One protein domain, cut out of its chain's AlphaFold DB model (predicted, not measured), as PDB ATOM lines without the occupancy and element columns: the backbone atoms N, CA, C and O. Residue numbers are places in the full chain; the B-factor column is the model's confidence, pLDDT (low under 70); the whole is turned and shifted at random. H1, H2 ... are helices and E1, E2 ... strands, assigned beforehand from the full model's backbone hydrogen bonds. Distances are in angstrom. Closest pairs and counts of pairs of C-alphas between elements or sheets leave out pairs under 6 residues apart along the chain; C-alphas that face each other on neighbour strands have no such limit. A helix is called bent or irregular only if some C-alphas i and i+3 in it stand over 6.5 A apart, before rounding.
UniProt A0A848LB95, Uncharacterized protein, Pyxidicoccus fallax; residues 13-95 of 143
ATOM      1  N   VAL A  13     -54.414  -8.505 -15.699       90.88
ATOM      2  CA  VAL A  13     -53.392  -7.476 -15.969       90.88
ATOM      3  C   VAL A  13     -53.383  -6.410 -14.869       90.88
ATOM      4  O   VAL A  13     -52.321  -6.112 -14.321       90.88
ATOM      5  N   SER A  14     -54.549  -5.880 -14.483       87.88
ATOM      6  CA  SER A  14     -54.656  -4.915 -13.381       87.88
ATOM      7  C   SER A  14     -54.134  -5.484 -12.058       87.88
ATOM      8  O   SER A  14     -53.403  -4.794 -11.348       87.88
ATOM      9  N   TYR A  15     -54.439  -6.749 -11.746       92.00
ATOM     10  CA  TYR A  15     -53.917  -7.421 -10.556       92.00
ATOM     11  C   TYR A  15     -52.385  -7.498 -10.560       92.00
ATOM     12  O   TYR A  15     -51.753  -7.163  -9.557       92.00
ATOM     13  N   PHE A  16     -51.770  -7.888 -11.683       91.88
ATOM     14  CA  PHE A  16     -50.311  -7.959 -11.785       91.88
ATOM     15  C   PHE A  16     -49.643  -6.587 -11.626       91.88
ATOM     16  O   PHE A  16     -48.633  -6.499 -10.928       91.88
ATOM     17  N   ILE A  17     -50.213  -5.519 -12.196       89.38
ATOM     18  CA  ILE A  17     -49.686  -4.149 -12.051       89.38
ATOM     19  C   ILE A  17     -49.699  -3.716 -10.580       89.38
ATOM     20  O   ILE A  17     -48.664  -3.310 -10.051       89.38
ATOM     21  N   VAL A  18     -50.840  -3.860  -9.896       88.44
ATOM     22  CA  VAL A  18     -50.966  -3.500  -8.473       88.44
ATOM     23  C   VAL A  18     -50.017  -4.337  -7.624       88.44
ATOM     24  O   VAL A  18     -49.310  -3.811  -6.765       88.44
ATOM     25  N   LYS A  19     -49.945  -5.648  -7.882       89.50
ATOM     26  CA  LYS A  19     -49.134  -6.531  -7.048       89.50
ATOM     27  C   LYS A  19     -47.636  -6.339  -7.246       89.50
ATOM     28  O   LYS A  19     -46.872  -6.545  -6.303       89.50
ATOM     29  N   ASN A  20     -47.217  -5.927  -8.440       87.00
ATOM     30  CA  ASN A  20     -45.835  -5.550  -8.688       87.00
ATOM     31  C   ASN A  20     -45.478  -4.239  -7.971       87.00
ATOM     32  O   ASN A  20     -44.464  -4.195  -7.278       87.00
ATOM     33  N   ALA A  21     -46.355  -3.229  -8.029       81.88
ATOM     34  CA  ALA A  21     -46.164  -1.963  -7.320       81.88
ATOM     35  C   ALA A  21     -46.069  -2.150  -5.793       81.88
ATOM     36  O   ALA A  21     -45.204  -1.568  -5.145       81.88
ATOM     37  N   GLU A  22     -46.889  -3.030  -5.208       83.00
ATOM     38  CA  GLU A  22     -46.780  -3.371  -3.784       83.00
ATOM     39  C   GLU A  22     -45.447  -4.041  -3.425       83.00
ATOM     40  O   GLU A  22     -44.911  -3.812  -2.341       83.00
ATOM     41  N   ARG A  23     -44.913  -4.904  -4.298       78.62
ATOM     42  CA  ARG A  23     -43.611  -5.556  -4.072       78.62
ATOM     43  C   ARG A  23     -42.462  -4.563  -4.166       78.62
ATOM     44  O   ARG A  23     -41.495  -4.695  -3.424       78.62
ATOM     45  N   GLU A  24     -42.559  -3.602  -5.071       75.81
ATOM     46  CA  GLU A  24     -41.582  -2.526  -5.227       75.81
ATOM     47  C   GLU A  24     -41.583  -1.610  -3.999       75.81
ATOM     48  O   GLU A  24     -40.556  -1.484  -3.340       75.81
ATOM     49  N   ALA A  25     -42.761  -1.151  -3.561       73.50
ATOM     50  CA  ALA A  25     -42.900  -0.345  -2.346       73.50
ATOM     51  C   ALA A  25     -42.426  -1.065  -1.068       73.50
ATOM     52  O   ALA A  25     -41.932  -0.430  -0.138       73.50
ATOM     53  N   ARG A  26     -42.571  -2.396  -0.999       76.00
ATOM     54  CA  ARG A  26     -42.061  -3.205   0.122       76.00
ATOM     55  C   ARG A  26     -40.549  -3.413   0.080       76.00
ATOM     56  O   ARG A  26     -39.961  -3.558   1.145       76.00
ATOM     57  N   ARG A  27     -39.931  -3.448  -1.107       72.06
ATOM     58  CA  ARG A  27     -38.465  -3.544  -1.241       72.06
ATOM     59  C   ARG A  27     -37.784  -2.300  -0.679       72.06
ATOM     60  O   ARG A  27     -36.830  -2.423   0.074       72.06
ATOM     61  N   ASP A  28     -38.350  -1.132  -0.951       70.00
ATOM     62  CA  ASP A  28     -37.824   0.161  -0.499       70.00
ATOM     63  C   ASP A  28     -38.004   0.417   1.015       70.00
ATOM     64  O   ASP A  28     -37.478   1.389   1.566       70.00
ATOM     65  N   TRP A  29     -38.723  -0.480   1.701       84.00
ATOM     66  CA  TRP A  29     -38.987  -0.455   3.142       84.00
ATOM     67  C   TRP A  29     -38.014  -1.299   3.977       84.00
ATOM     68  O   TRP A  29     -38.263  -1.540   5.161       84.00
ATOM     69  N   GLU A  30     -36.896  -1.738   3.393       88.31
ATOM     70  CA  GLU A  30     -35.804  -2.344   4.153       88.31
ATOM     71  C   GLU A  30     -35.272  -1.351   5.196       88.31
ATOM     72  O   GLU A  30     -34.902  -0.223   4.876       88.31
ATOM     73  N   LEU A  31     -35.281  -1.751   6.467       89.69
ATOM     74  CA  LEU A  31     -34.922  -0.877   7.577       89.69
ATOM     75  C   LEU A  31     -33.408  -0.845   7.782       89.69
ATOM     76  O   LEU A  31     -32.793  -1.866   8.082       89.69
ATOM     77  N   VAL A  32     -32.828   0.350   7.709       91.06
ATOM     78  CA  VAL A  32     -31.402   0.600   7.936       91.06
ATOM     79  C   VAL A  32     -31.195   1.469   9.179       91.06
ATOM     80  O   VAL A  32     -31.994   2.377   9.435       91.06
ATOM     81  N   PRO A  33     -30.158   1.205   9.990       93.31
ATOM     82  CA  PRO A  33     -29.896   1.989  11.185       93.31
ATOM     83  C   PRO A  33     -29.233   3.329  10.832       93.31
ATOM     84  O   PRO A  33     -28.324   3.395  10.005       93.31
ATOM     85  N   VAL A  34     -29.662   4.395  11.501       94.12
ATOM     86  CA  VAL A  34     -29.133   5.761  11.382       94.12
ATOM     87  C   VAL A  34     -28.854   6.354  12.759       94.12
ATOM     88  O   VAL A  34     -29.506   5.991  13.744       94.12
ATOM     89  N   ALA A  35     -27.876   7.259  12.825       94.75
ATOM     90  CA  ALA A  35     -27.588   8.031  14.025       94.75
ATOM     91  C   ALA A  35     -28.604   9.175  14.166       94.75
ATOM     92  O   ALA A  35     -28.822   9.949  13.231       94.75
ATOM     93  N   VAL A  36     -29.227   9.283  15.335       95.31
ATOM     94  CA  VAL A  36     -30.195  10.334  15.671       95.31
ATOM     95  C   VAL A  36     -29.783  11.020  16.966       95.31
ATOM     96  O   VAL A  36     -29.059  10.431  17.765       95.31
ATOM     97  N   ALA A  37     -30.266  12.237  17.196       95.69
ATOM     98  CA  ALA A  37     -30.088  12.894  18.485       95.69
ATOM     99  C   ALA A  37     -30.937  12.192  19.563       95.69
ATOM    100  O   ALA A  37     -32.128  11.958  19.351       95.69
ATOM    101  N   ASP A  38     -30.351  11.833  20.704       96.00
ATOM    102  CA  ASP A  38     -31.080  11.216  21.825       96.00
ATOM    103  C   ASP A  38     -31.936  12.248  22.575       96.00
ATOM    104  O   ASP A  38     -33.101  12.010  22.904       96.00
ATOM    105  N   ARG A  39     -31.387  13.456  22.731       95.50
ATOM    106  CA  ARG A  39     -32.042  14.629  23.315       95.50
ATOM    107  C   ARG A  39     -32.032  15.808  22.348       95.50
ATOM    108  O   ARG A  39     -31.440  15.752  21.276       95.50
ATOM    109  N   GLU A  40     -32.701  16.887  22.732       95.62
ATOM    110  CA  GLU A  40     -32.559  18.161  22.031       95.62
ATOM    111  C   GLU A  40     -31.140  18.714  22.229       95.62
ATOM    112  O   GLU A  40     -30.622  18.739  23.351       95.62
ATOM    113  N   LEU A  41     -30.524  19.124  21.120       94.94
ATOM    114  CA  LEU A  41     -29.185  19.697  21.062       94.94
ATOM    115  C   LEU A  41     -29.283  21.110  20.507       94.94
ATOM    116  O   LEU A  41     -29.843  21.333  19.429       94.94
ATOM    117  N   LEU A  42     -28.736  22.075  21.235       94.75
ATOM    118  CA  LEU A  42     -28.728  23.460  20.790       94.75
ATOM    119  C   LEU A  42     -27.587  23.714  19.802       94.75
ATOM    120  O   LEU A  42     -26.572  23.017  19.763       94.75
ATOM    121  N   ALA A  43     -27.736  24.774  19.006       91.56
ATOM    122  CA  ALA A  43     -26.628  25.261  18.199       91.56
ATOM    123  C   ALA A  43     -25.439  25.612  19.103       91.56
ATOM    124  O   ALA A  43     -25.606  26.160  20.193       91.56
ATOM    125  N   ARG A  44     -24.233  25.349  18.603       91.62
ATOM    126  CA  ARG A  44     -22.948  25.489  19.295       91.62
ATOM    127  C   ARG A  44     -22.686  24.477  20.416       91.62
ATOM    128  O   ARG A  44     -21.607  24.538  21.008       91.62
ATOM    129  N   GLU A  45     -23.585  23.530  20.678       91.75
ATOM    130  CA  GLU A  45     -23.258  22.381  21.530       91.75
ATOM    131  C   GLU A  45     -22.266  21.447  20.832       91.75
ATOM    132  O   GLU A  45     -22.235  21.340  19.605       91.75
ATOM    133  N   VAL A  46     -21.431  20.785  21.630       92.12
ATOM    134  CA  VAL A  46     -20.490  19.770  21.155       92.12
ATOM    135  C   VAL A  46     -21.167  18.413  21.264       92.12
ATOM    136  O   VAL A  46     -21.648  18.058  22.335       92.12
ATOM    137  N   VAL A  47     -21.187  17.656  20.168       91.56
ATOM    138  CA  VAL A  47     -21.824  16.336  20.139       91.56
ATOM    139  C   VAL A  47     -20.988  15.332  20.929       91.56
ATOM    140  O   VAL A  47     -19.818  15.094  20.609       91.56
ATOM    141  N   THR A  48     -21.600  14.714  21.939       92.12
ATOM    142  CA  THR A  48     -20.999  13.637  22.736       92.12
ATOM    143  C   THR A  48     -21.598  12.272  22.386       92.12
ATOM    144  O   THR A  48     -22.562  12.173  21.629       92.12
ATOM    145  N   PHE A  49     -21.026  11.188  22.923       90.38
ATOM    146  CA  PHE A  49     -21.550   9.833  22.702       90.38
ATOM    147  C   PHE A  49     -22.964   9.654  23.274       90.38
ATOM    148  O   PHE A  49     -23.784   8.963  22.679       90.38
ATOM    149  N   GLU A  50     -23.244  10.288  24.413       91.69
ATOM    150  CA  GLU A  50     -24.532  10.196  25.110       91.69
ATOM    151  C   GLU A  50     -25.652  10.911  24.343       91.69
ATOM    152  O   GLU A  50     -26.819  10.571  24.487       91.69
ATOM    153  N   ASP A  51     -25.294  11.851  23.467       93.00
ATOM    154  CA  ASP A  51     -26.242  12.597  22.644       93.00
ATOM    155  C   ASP A  51     -26.682  11.831  21.385       93.00
ATOM    156  O   ASP A  51     -27.573  12.298  20.672       93.00
ATOM    157  N   ILE A  52     -26.066  10.680  21.077       93.44
ATOM    158  CA  ILE A  52     -26.322   9.906  19.857       93.44
ATOM    159  C   ILE A  52     -27.052   8.604  20.189       93.44
ATOM    160  O   ILE A  52     -26.507   7.685  20.799       93.44
ATOM    161  N   ALA A  53     -28.257   8.468  19.649       93.75
ATOM    162  CA  ALA A  53     -29.017   7.228  19.646       93.75
ATOM    163  C   ALA A  53     -29.053   6.595  18.246       93.75
ATOM    164  O   ALA A  53     -28.697   7.201  17.233       93.75
ATOM    165  N   ARG A  54     -29.506   5.339  18.173       93.69
ATOM    166  CA  ARG A  54     -29.722   4.621  16.908       93.69
ATOM    167  C   ARG A  54     -31.212   4.446  16.670       93.69
ATOM    168  O   ARG A  54     -31.928   3.986  17.558       93.69
ATOM    169  N   ARG A  55     -31.674   4.751  15.461       93.00
ATOM    170  CA  ARG A  55     -33.034   4.420  15.005       93.00
ATOM    171  C   ARG A  55     -32.994   3.800  13.625       93.00
ATOM    172  O   ARG A  55     -32.071   4.046  12.860       93.00
ATOM    173  N   SER A  56     -33.997   2.995  13.316       92.69
ATOM    174  CA  SER A  56     -34.136   2.379  12.001       92.69
ATOM    175  C   SER A  56     -35.091   3.192  11.135       92.69
ATOM    176  O   SER A  56     -36.190   3.522  11.581       92.69
ATOM    177  N   ILE A  57     -34.682   3.490   9.904       90.69
ATOM    178  CA  ILE A  57     -35.519   4.145   8.891       90.69
ATOM    179  C   ILE A  57     -35.506   3.329   7.591       90.69
ATOM    180  O   ILE A  57     -34.566   2.565   7.377       90.69
ATOM    181  N   PRO A  58     -36.510   3.471   6.713       90.31
ATOM    182  CA  PRO A  58     -36.483   2.861   5.386       90.31
ATOM    183  C   PRO A  58     -35.249   3.287   4.584       90.31
ATOM    184  O   PRO A  58     -34.905   4.471   4.558       90.31
ATOM    185  N   ALA A  59     -34.622   2.343   3.884       88.44
ATOM    186  CA  ALA A  59     -33.455   2.579   3.041       88.44
ATOM    187  C   ALA A  59     -33.709   3.658   1.976       88.44
ATOM    188  O   ALA A  59     -32.811   4.439   1.672       88.44
ATOM    189  N   ALA A  60     -34.945   3.777   1.483       87.62
ATOM    190  CA  ALA A  60     -35.339   4.826   0.542       87.62
ATOM    191  C   ALA A  60     -35.220   6.259   1.096       87.62
ATOM    192  O   ALA A  60     -35.153   7.211   0.321       87.62
ATOM    193  N   LEU A  61     -35.181   6.432   2.422       87.81
ATOM    194  CA  LEU A  61     -34.981   7.730   3.076       87.81
ATOM    195  C   LEU A  61     -33.511   7.985   3.449       87.81
ATOM    196  O   LEU A  61     -33.180   9.054   3.968       87.81
ATOM    197  N   LEU A  62     -32.619   7.024   3.189       88.19
ATOM    198  CA  LEU A  62     -31.202   7.155   3.495       88.19
ATOM    199  C   LEU A  62     -30.501   8.013   2.434       88.19
ATOM    200  O   LEU A  62     -30.176   7.561   1.340       88.19
ATOM    201  N   THR A  63     -30.200   9.258   2.788       89.12
ATOM    202  CA  THR A  63     -29.342  10.139   1.982       89.12
ATOM    203  C   THR A  63     -27.874  10.076   2.432       89.12
ATOM    204  O   THR A  63     -27.637   9.924   3.630       89.12
ATOM    205  N   PRO A  64     -26.880  10.296   1.546       86.75
ATOM    206  CA  PRO A  64     -25.450  10.284   1.902       86.75
ATOM    207  C   PRO A  64     -25.028  11.315   2.959       86.75
ATOM    208  O   PRO A  64     -23.983  11.178   3.583       86.75
ATOM    209  N   SER A  65     -25.826  12.366   3.152       88.69
ATOM    210  CA  SER A  65     -25.578  13.398   4.159       88.69
ATOM    211  C   SER A  65     -25.954  12.971   5.578       88.69
ATOM    212  O   SER A  65     -25.575  13.665   6.520       88.69
ATOM    213  N   LEU A  66     -26.690  11.866   5.741       92.12
ATOM    214  CA  LEU A  66     -27.019  11.300   7.046       92.12
ATOM    215  C   LEU A  66     -25.818  10.564   7.626       92.12
ATOM    216  O   LEU A  66     -25.083   9.874   6.918       92.12
ATOM    217  N   ILE A  67     -25.667  10.672   8.938       92.88
ATOM    218  CA  ILE A  67     -24.612   9.987   9.669       92.88
ATOM    219  C   ILE A  67     -25.064   8.554   9.947       92.88
ATOM    220  O   ILE A  67     -26.113   8.304  10.554       92.88
ATOM    221  N   ARG A  68     -24.265   7.592   9.482       92.31
ATOM    222  CA  ARG A  68     -24.459   6.176   9.798       92.31
ATOM    223  C   ARG A  68     -23.892   5.878  11.187       92.31
ATOM    224  O   ARG A  68     -22.948   6.546  11.604       92.31
ATOM    225  N   PRO A  69     -24.411   4.864  11.899       90.12
ATOM    226  CA  PRO A  69     -23.896   4.497  13.216       90.12
ATOM    227  C   PRO A  69     -22.391   4.202  13.215       90.12
ATOM    228  O   PRO A  69     -21.705   4.573  14.162       90.12
ATOM    229  N   ASP A  70     -21.880   3.598  12.140       90.50
ATOM    230  CA  ASP A  70     -20.458   3.260  12.000       90.50
ATOM    231  C   ASP A  70     -19.572   4.511  11.849       90.50
ATOM    232  O   ASP A  70     -18.439   4.536  12.324       90.50
ATOM    233  N   ASP A  71     -20.114   5.583  11.264       89.50
ATOM    234  CA  ASP A  71     -19.414   6.857  11.071       89.50
ATOM    235  C   ASP A  71     -19.625   7.837  12.236       89.50
ATOM    236  O   ASP A  71     -19.004   8.903  12.277       89.50
ATOM    237  N   ALA A  72     -20.477   7.497  13.212       88.06
ATOM    238  CA  ALA A  72     -20.807   8.368  14.338       88.06
ATOM    239  C   ALA A  72     -19.569   8.764  15.159       88.06
ATOM    240  O   ALA A  72     -19.523   9.863  15.704       88.06
ATOM    241  N   GLY A  73     -18.529   7.921  15.186       88.12
ATOM    242  CA  GLY A  73     -17.245   8.240  15.820       88.12
ATOM    243  C   GLY A  73     -16.586   9.505  15.264       88.12
ATOM    244  O   GLY A  73     -15.992  10.270  16.017       88.12
ATOM    245  N   ARG A  74     -16.747   9.781  13.963       88.38
ATOM    246  CA  ARG A  74     -16.231  11.007  13.339       88.38
ATOM    247  C   ARG A  74     -17.043  12.234  13.747       88.38
ATOM    248  O   ARG A  74     -16.481  13.319  13.790       88.38
ATOM    249  N   ALA A  75     -18.334  12.077  14.032       87.44
ATOM    250  CA  ALA A  75     -19.222  13.166  14.442       87.44
ATOM    251  C   ALA A  75     -18.954  13.666  15.872       87.44
ATOM    252  O   ALA A  75     -19.319  14.788  16.214       87.44
ATOM    253  N   MET A  76     -18.320  12.838  16.703       88.44
ATOM    254  CA  MET A  76     -18.018  13.172  18.092       88.44
ATOM    255  C   MET A  76     -17.065  14.357  18.189       88.44
ATOM    256  O   MET A  76     -16.158  14.519  17.372       88.44
ATOM    257  N   ASN A  77     -17.251  15.162  19.233       88.44
ATOM    258  CA  ASN A  77     -16.474  16.370  19.505       88.44
ATOM    259  C   ASN A  77     -16.583  17.457  18.420       88.44
ATOM    260  O   ASN A  77     -15.880  18.464  18.497       88.44
ATOM    261  N   GLN A  78     -17.463  17.286  17.431       89.56
ATOM    262  CA  GLN A  78     -17.809  18.354  16.505       89.56
ATOM    263  C   GLN A  78     -18.896  19.235  17.111       89.56
ATOM    264  O   GLN A  78     -19.750  18.780  17.875       89.56
ATOM    265  N   GLN A  79     -18.851  20.516  16.765       91.31
ATOM    266  CA  GLN A  79     -19.831  21.490  17.215       91.31
ATOM    267  C   GLN A  79     -21.020  21.531  16.251       91.31
ATOM    268  O   GLN A  79     -20.833  21.560  15.037       91.31
ATOM    269  N   LEU A  80     -22.239  21.574  16.776       92.44
ATOM    270  CA  LEU A  80     -23.450  21.765  15.984       92.44
ATOM    271  C   LEU A  80     -23.567  23.208  15.479       92.44
ATOM    272  O   LEU A  80     -23.438  24.158  16.248       92.44
ATOM    273  N   VAL A  81     -23.873  23.385  14.195       93.81
ATOM    274  CA  VAL A  81     -24.148  24.705  13.597       93.81
ATOM    275  C   VAL A  81     -25.634  25.067  13.605       93.81
ATOM    276  O   VAL A  81     -25.983  26.238  13.475       93.81
ATOM    277  N   VAL A  82     -26.510  24.079  13.798       92.75
ATOM    278  CA  VAL A  82     -27.968  24.240  13.870       92.75
ATOM    279  C   VAL A  82     -28.521  23.485  15.080       92.75
ATOM    280  O   VAL A  82     -27.919  22.491  15.481       92.75
ATOM    281  N   PRO A  83     -29.639  23.928  15.683       95.06
ATOM    282  CA  PRO A  83     -30.307  23.146  16.717       95.06
ATOM    283  C   PRO A  83     -30.956  21.897  16.106       95.06
ATOM    284  O   PRO A  83     -31.494  21.958  14.999       95.06
ATOM    285  N   VAL A  84     -30.931  20.783  16.836       95.38
ATOM    286  CA  VAL A  84     -31.469  19.483  16.409       95.38
ATOM    287  C   VAL A  84     -32.392  18.940  17.490       95.38
ATOM    288  O   VAL A  84     -32.063  18.967  18.678       95.38
ATOM    289  N   LYS A  85     -33.562  18.437  17.090       96.38
ATOM    290  CA  LYS A  85     -34.540  17.890  18.038       96.38
ATOM    291  C   LYS A  85     -34.255  16.431  18.376       96.38
ATOM    292  O   LYS A  85     -33.724  15.677  17.565       96.38
ATOM    293  N   ALA A  86     -34.713  16.005  19.553       95.44
ATOM    294  CA  ALA A  86     -34.660  14.604  19.955       95.44
ATOM    295  C   ALA A  86     -35.349  13.694  18.919       95.44
ATOM    296  O   ALA A  86     -36.490  13.923  18.508       95.44
ATOM    297  N   GLY A  87     -34.654  12.637  18.512       93.56
ATOM    298  CA  GLY A  87     -35.089  11.670  17.514       93.56
ATOM    299  C   GLY A  87     -34.880  12.092  16.059       93.56
ATOM    300  O   GLY A  87     -35.185  11.288  15.174       93.56
ATOM    301  N   GLU A  88     -34.374  13.301  15.799       92.69
ATOM    302  CA  GLU A  88     -34.036  13.755  14.453       92.69
ATOM    303  C   GLU A  88     -32.713  13.127  13.981       92.69
ATOM    304  O   GLU A  88     -31.759  13.030  14.762       92.69
ATOM    305  N   PRO A  89     -32.621  12.684  12.714       93.69
ATOM    306  CA  PRO A  89     -31.382  12.144  12.174       93.69
ATOM    307  C   PRO A  89     -30.260  13.179  12.091       93.69
ATOM    308  O   PRO A  89     -30.441  14.277  11.562       93.69
ATOM    309  N   LEU A  90     -29.070  12.796  12.550       93.88
ATOM    310  CA  LEU A  90     -27.888  13.644  12.466       93.88
ATOM    311  C   LEU A  90     -27.344  13.662  11.037       93.88
ATOM    312  O   LEU A  90     -27.294  12.638  10.347       93.88
ATOM    313  N   ARG A  91     -26.915  14.845  10.592       94.00
ATOM    314  CA  ARG A  91     -26.394  15.081   9.241       94.00
ATOM    315  C   ARG A  91     -25.033  15.743   9.308       94.00
ATOM    316  O   ARG A  91     -24.817  16.612  10.147       94.00
ATOM    317  N   TRP A  92     -24.155  15.419   8.363       92.31
ATOM    318  CA  TRP A  92     -22.837  16.052   8.256       92.31
ATOM    319  C   TRP A  92     -22.929  17.572   8.128       92.31
ATOM    320  O   TRP A  92     -22.155  18.284   8.748       92.31
ATOM    321  N   SER A  93     -23.938  18.073   7.411       90.31
ATOM    322  CA  SER A  93     -24.178  19.512   7.243       90.31
ATOM    323  C   SER A  93     -24.558  20.245   8.533       90.31
ATOM    324  O   SER A  93     -24.593  21.470   8.542       90.31
ATOM    325  N   PHE A  94     -24.943  19.521   9.588       91.94
ATOM    326  CA  PHE A  94     -25.279  20.112  10.885       91.94
ATOM    327  C   PHE A  94     -24.060  20.252  11.786       91.94
ATOM    328  O   PHE A  94     -24.135  20.948  12.795       91.94
ATOM    329  N   LEU A  95     -22.950  19.615  11.429       91.50
ATOM    330  CA  LEU A  95     -21.704  19.711  12.157       91.50
ATOM    331  C   LEU A  95     -20.840  20.787  11.509       91.50
ATOM    332  O   LEU A  95     -20.783  20.912  10.285       91.50
TER     333      LEU A  95
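AT A GLANCE: This is residues 13 to 95 of the 143 residues of an uncharacterized protein of Pyxidicoccus fallax (UniProt A0A848LB95). A helical arm, H1, leads into a body made of one two-stranded hairpin, E1 and E2, with a short helix, H2, packed beside it and much chain in long loops; residues 13 to 24 of H1 stick out free of the body, and this arm makes much of the length. The printed part has 83 residues with two named helices and two named strands, in the order H1, E1, E2, H2; the sheet order is E1 - E2, antiparallel. The class is mixed, helices and strands, but under half of the residues, 36 of 83, are in named elements. The whole is loose, with a radius of gyration of the C-alphas of 16.6 A, and the C-alphas span 57 by 21 by 18 A.

HOW THE PARTS SIT: H1, residues 13 to 27, is joined by a tight link to E1, residues 31 to 37. H1 is apart from E2, residues 52 to 58, and from H2, residues 69 to 75. E1 and E2 are a hairpin, antiparallel, with 146 degrees between their directions. The C-alphas of Pro 33 and Ser 56 face each other at 4.3 A. N 34 and O 55 are within hydrogen-bond range at 2.8 A, and so are N 53 and O 36 at 2.8 A. The closest C-alphas of E1 and H2 are those of Ala 35 and Pro 69, 5.2 A apart. The closest C-alphas of E2 and H2 are those of Arg 54 and Pro 69, 6.9 A apart. In H1 every O i to N i+4 pair is within hydrogen-bond range; in H2 it is 0 of 3, beside 3 of 4 O i to N i+3 pairs. H2 is irregular: C-alphas 70 and 73 are 7.1 A apart.

IN THESE COORDINATES: H1 begins with C-alpha 13 at (-53.392, -7.476, -15.969) and ends with Arg 27, 21.3 A from first to last C-alpha. E1, Leu 31 to Ala 37, begins with C-alpha 31 at (-34.922, -0.877, 7.577) and is 18.2 A long. E2, Ile 52 to Pro 58, is 19.0 A long. H2, Pro 69 to Ala 75, is 9.9 A long and ends with C-alpha 75 at (-19.222, 13.166, 14.442).

THE WHOLE: The two C-alphas farthest apart are those of Val 13 and Arg 44, at 57.1 A. Without residues 13 to 24, the body of 71 residues spans 39 by 20 by 20 A, with a radius of gyration of 12.1 A. The link from E1 to E2, residues 38 to 51, is long, and the link from E2 to H2 is short; residues 76 to 95 hold no named element. The printed part has no cut. Its mean pLDDT is 90.0, and no printed residue is under 70.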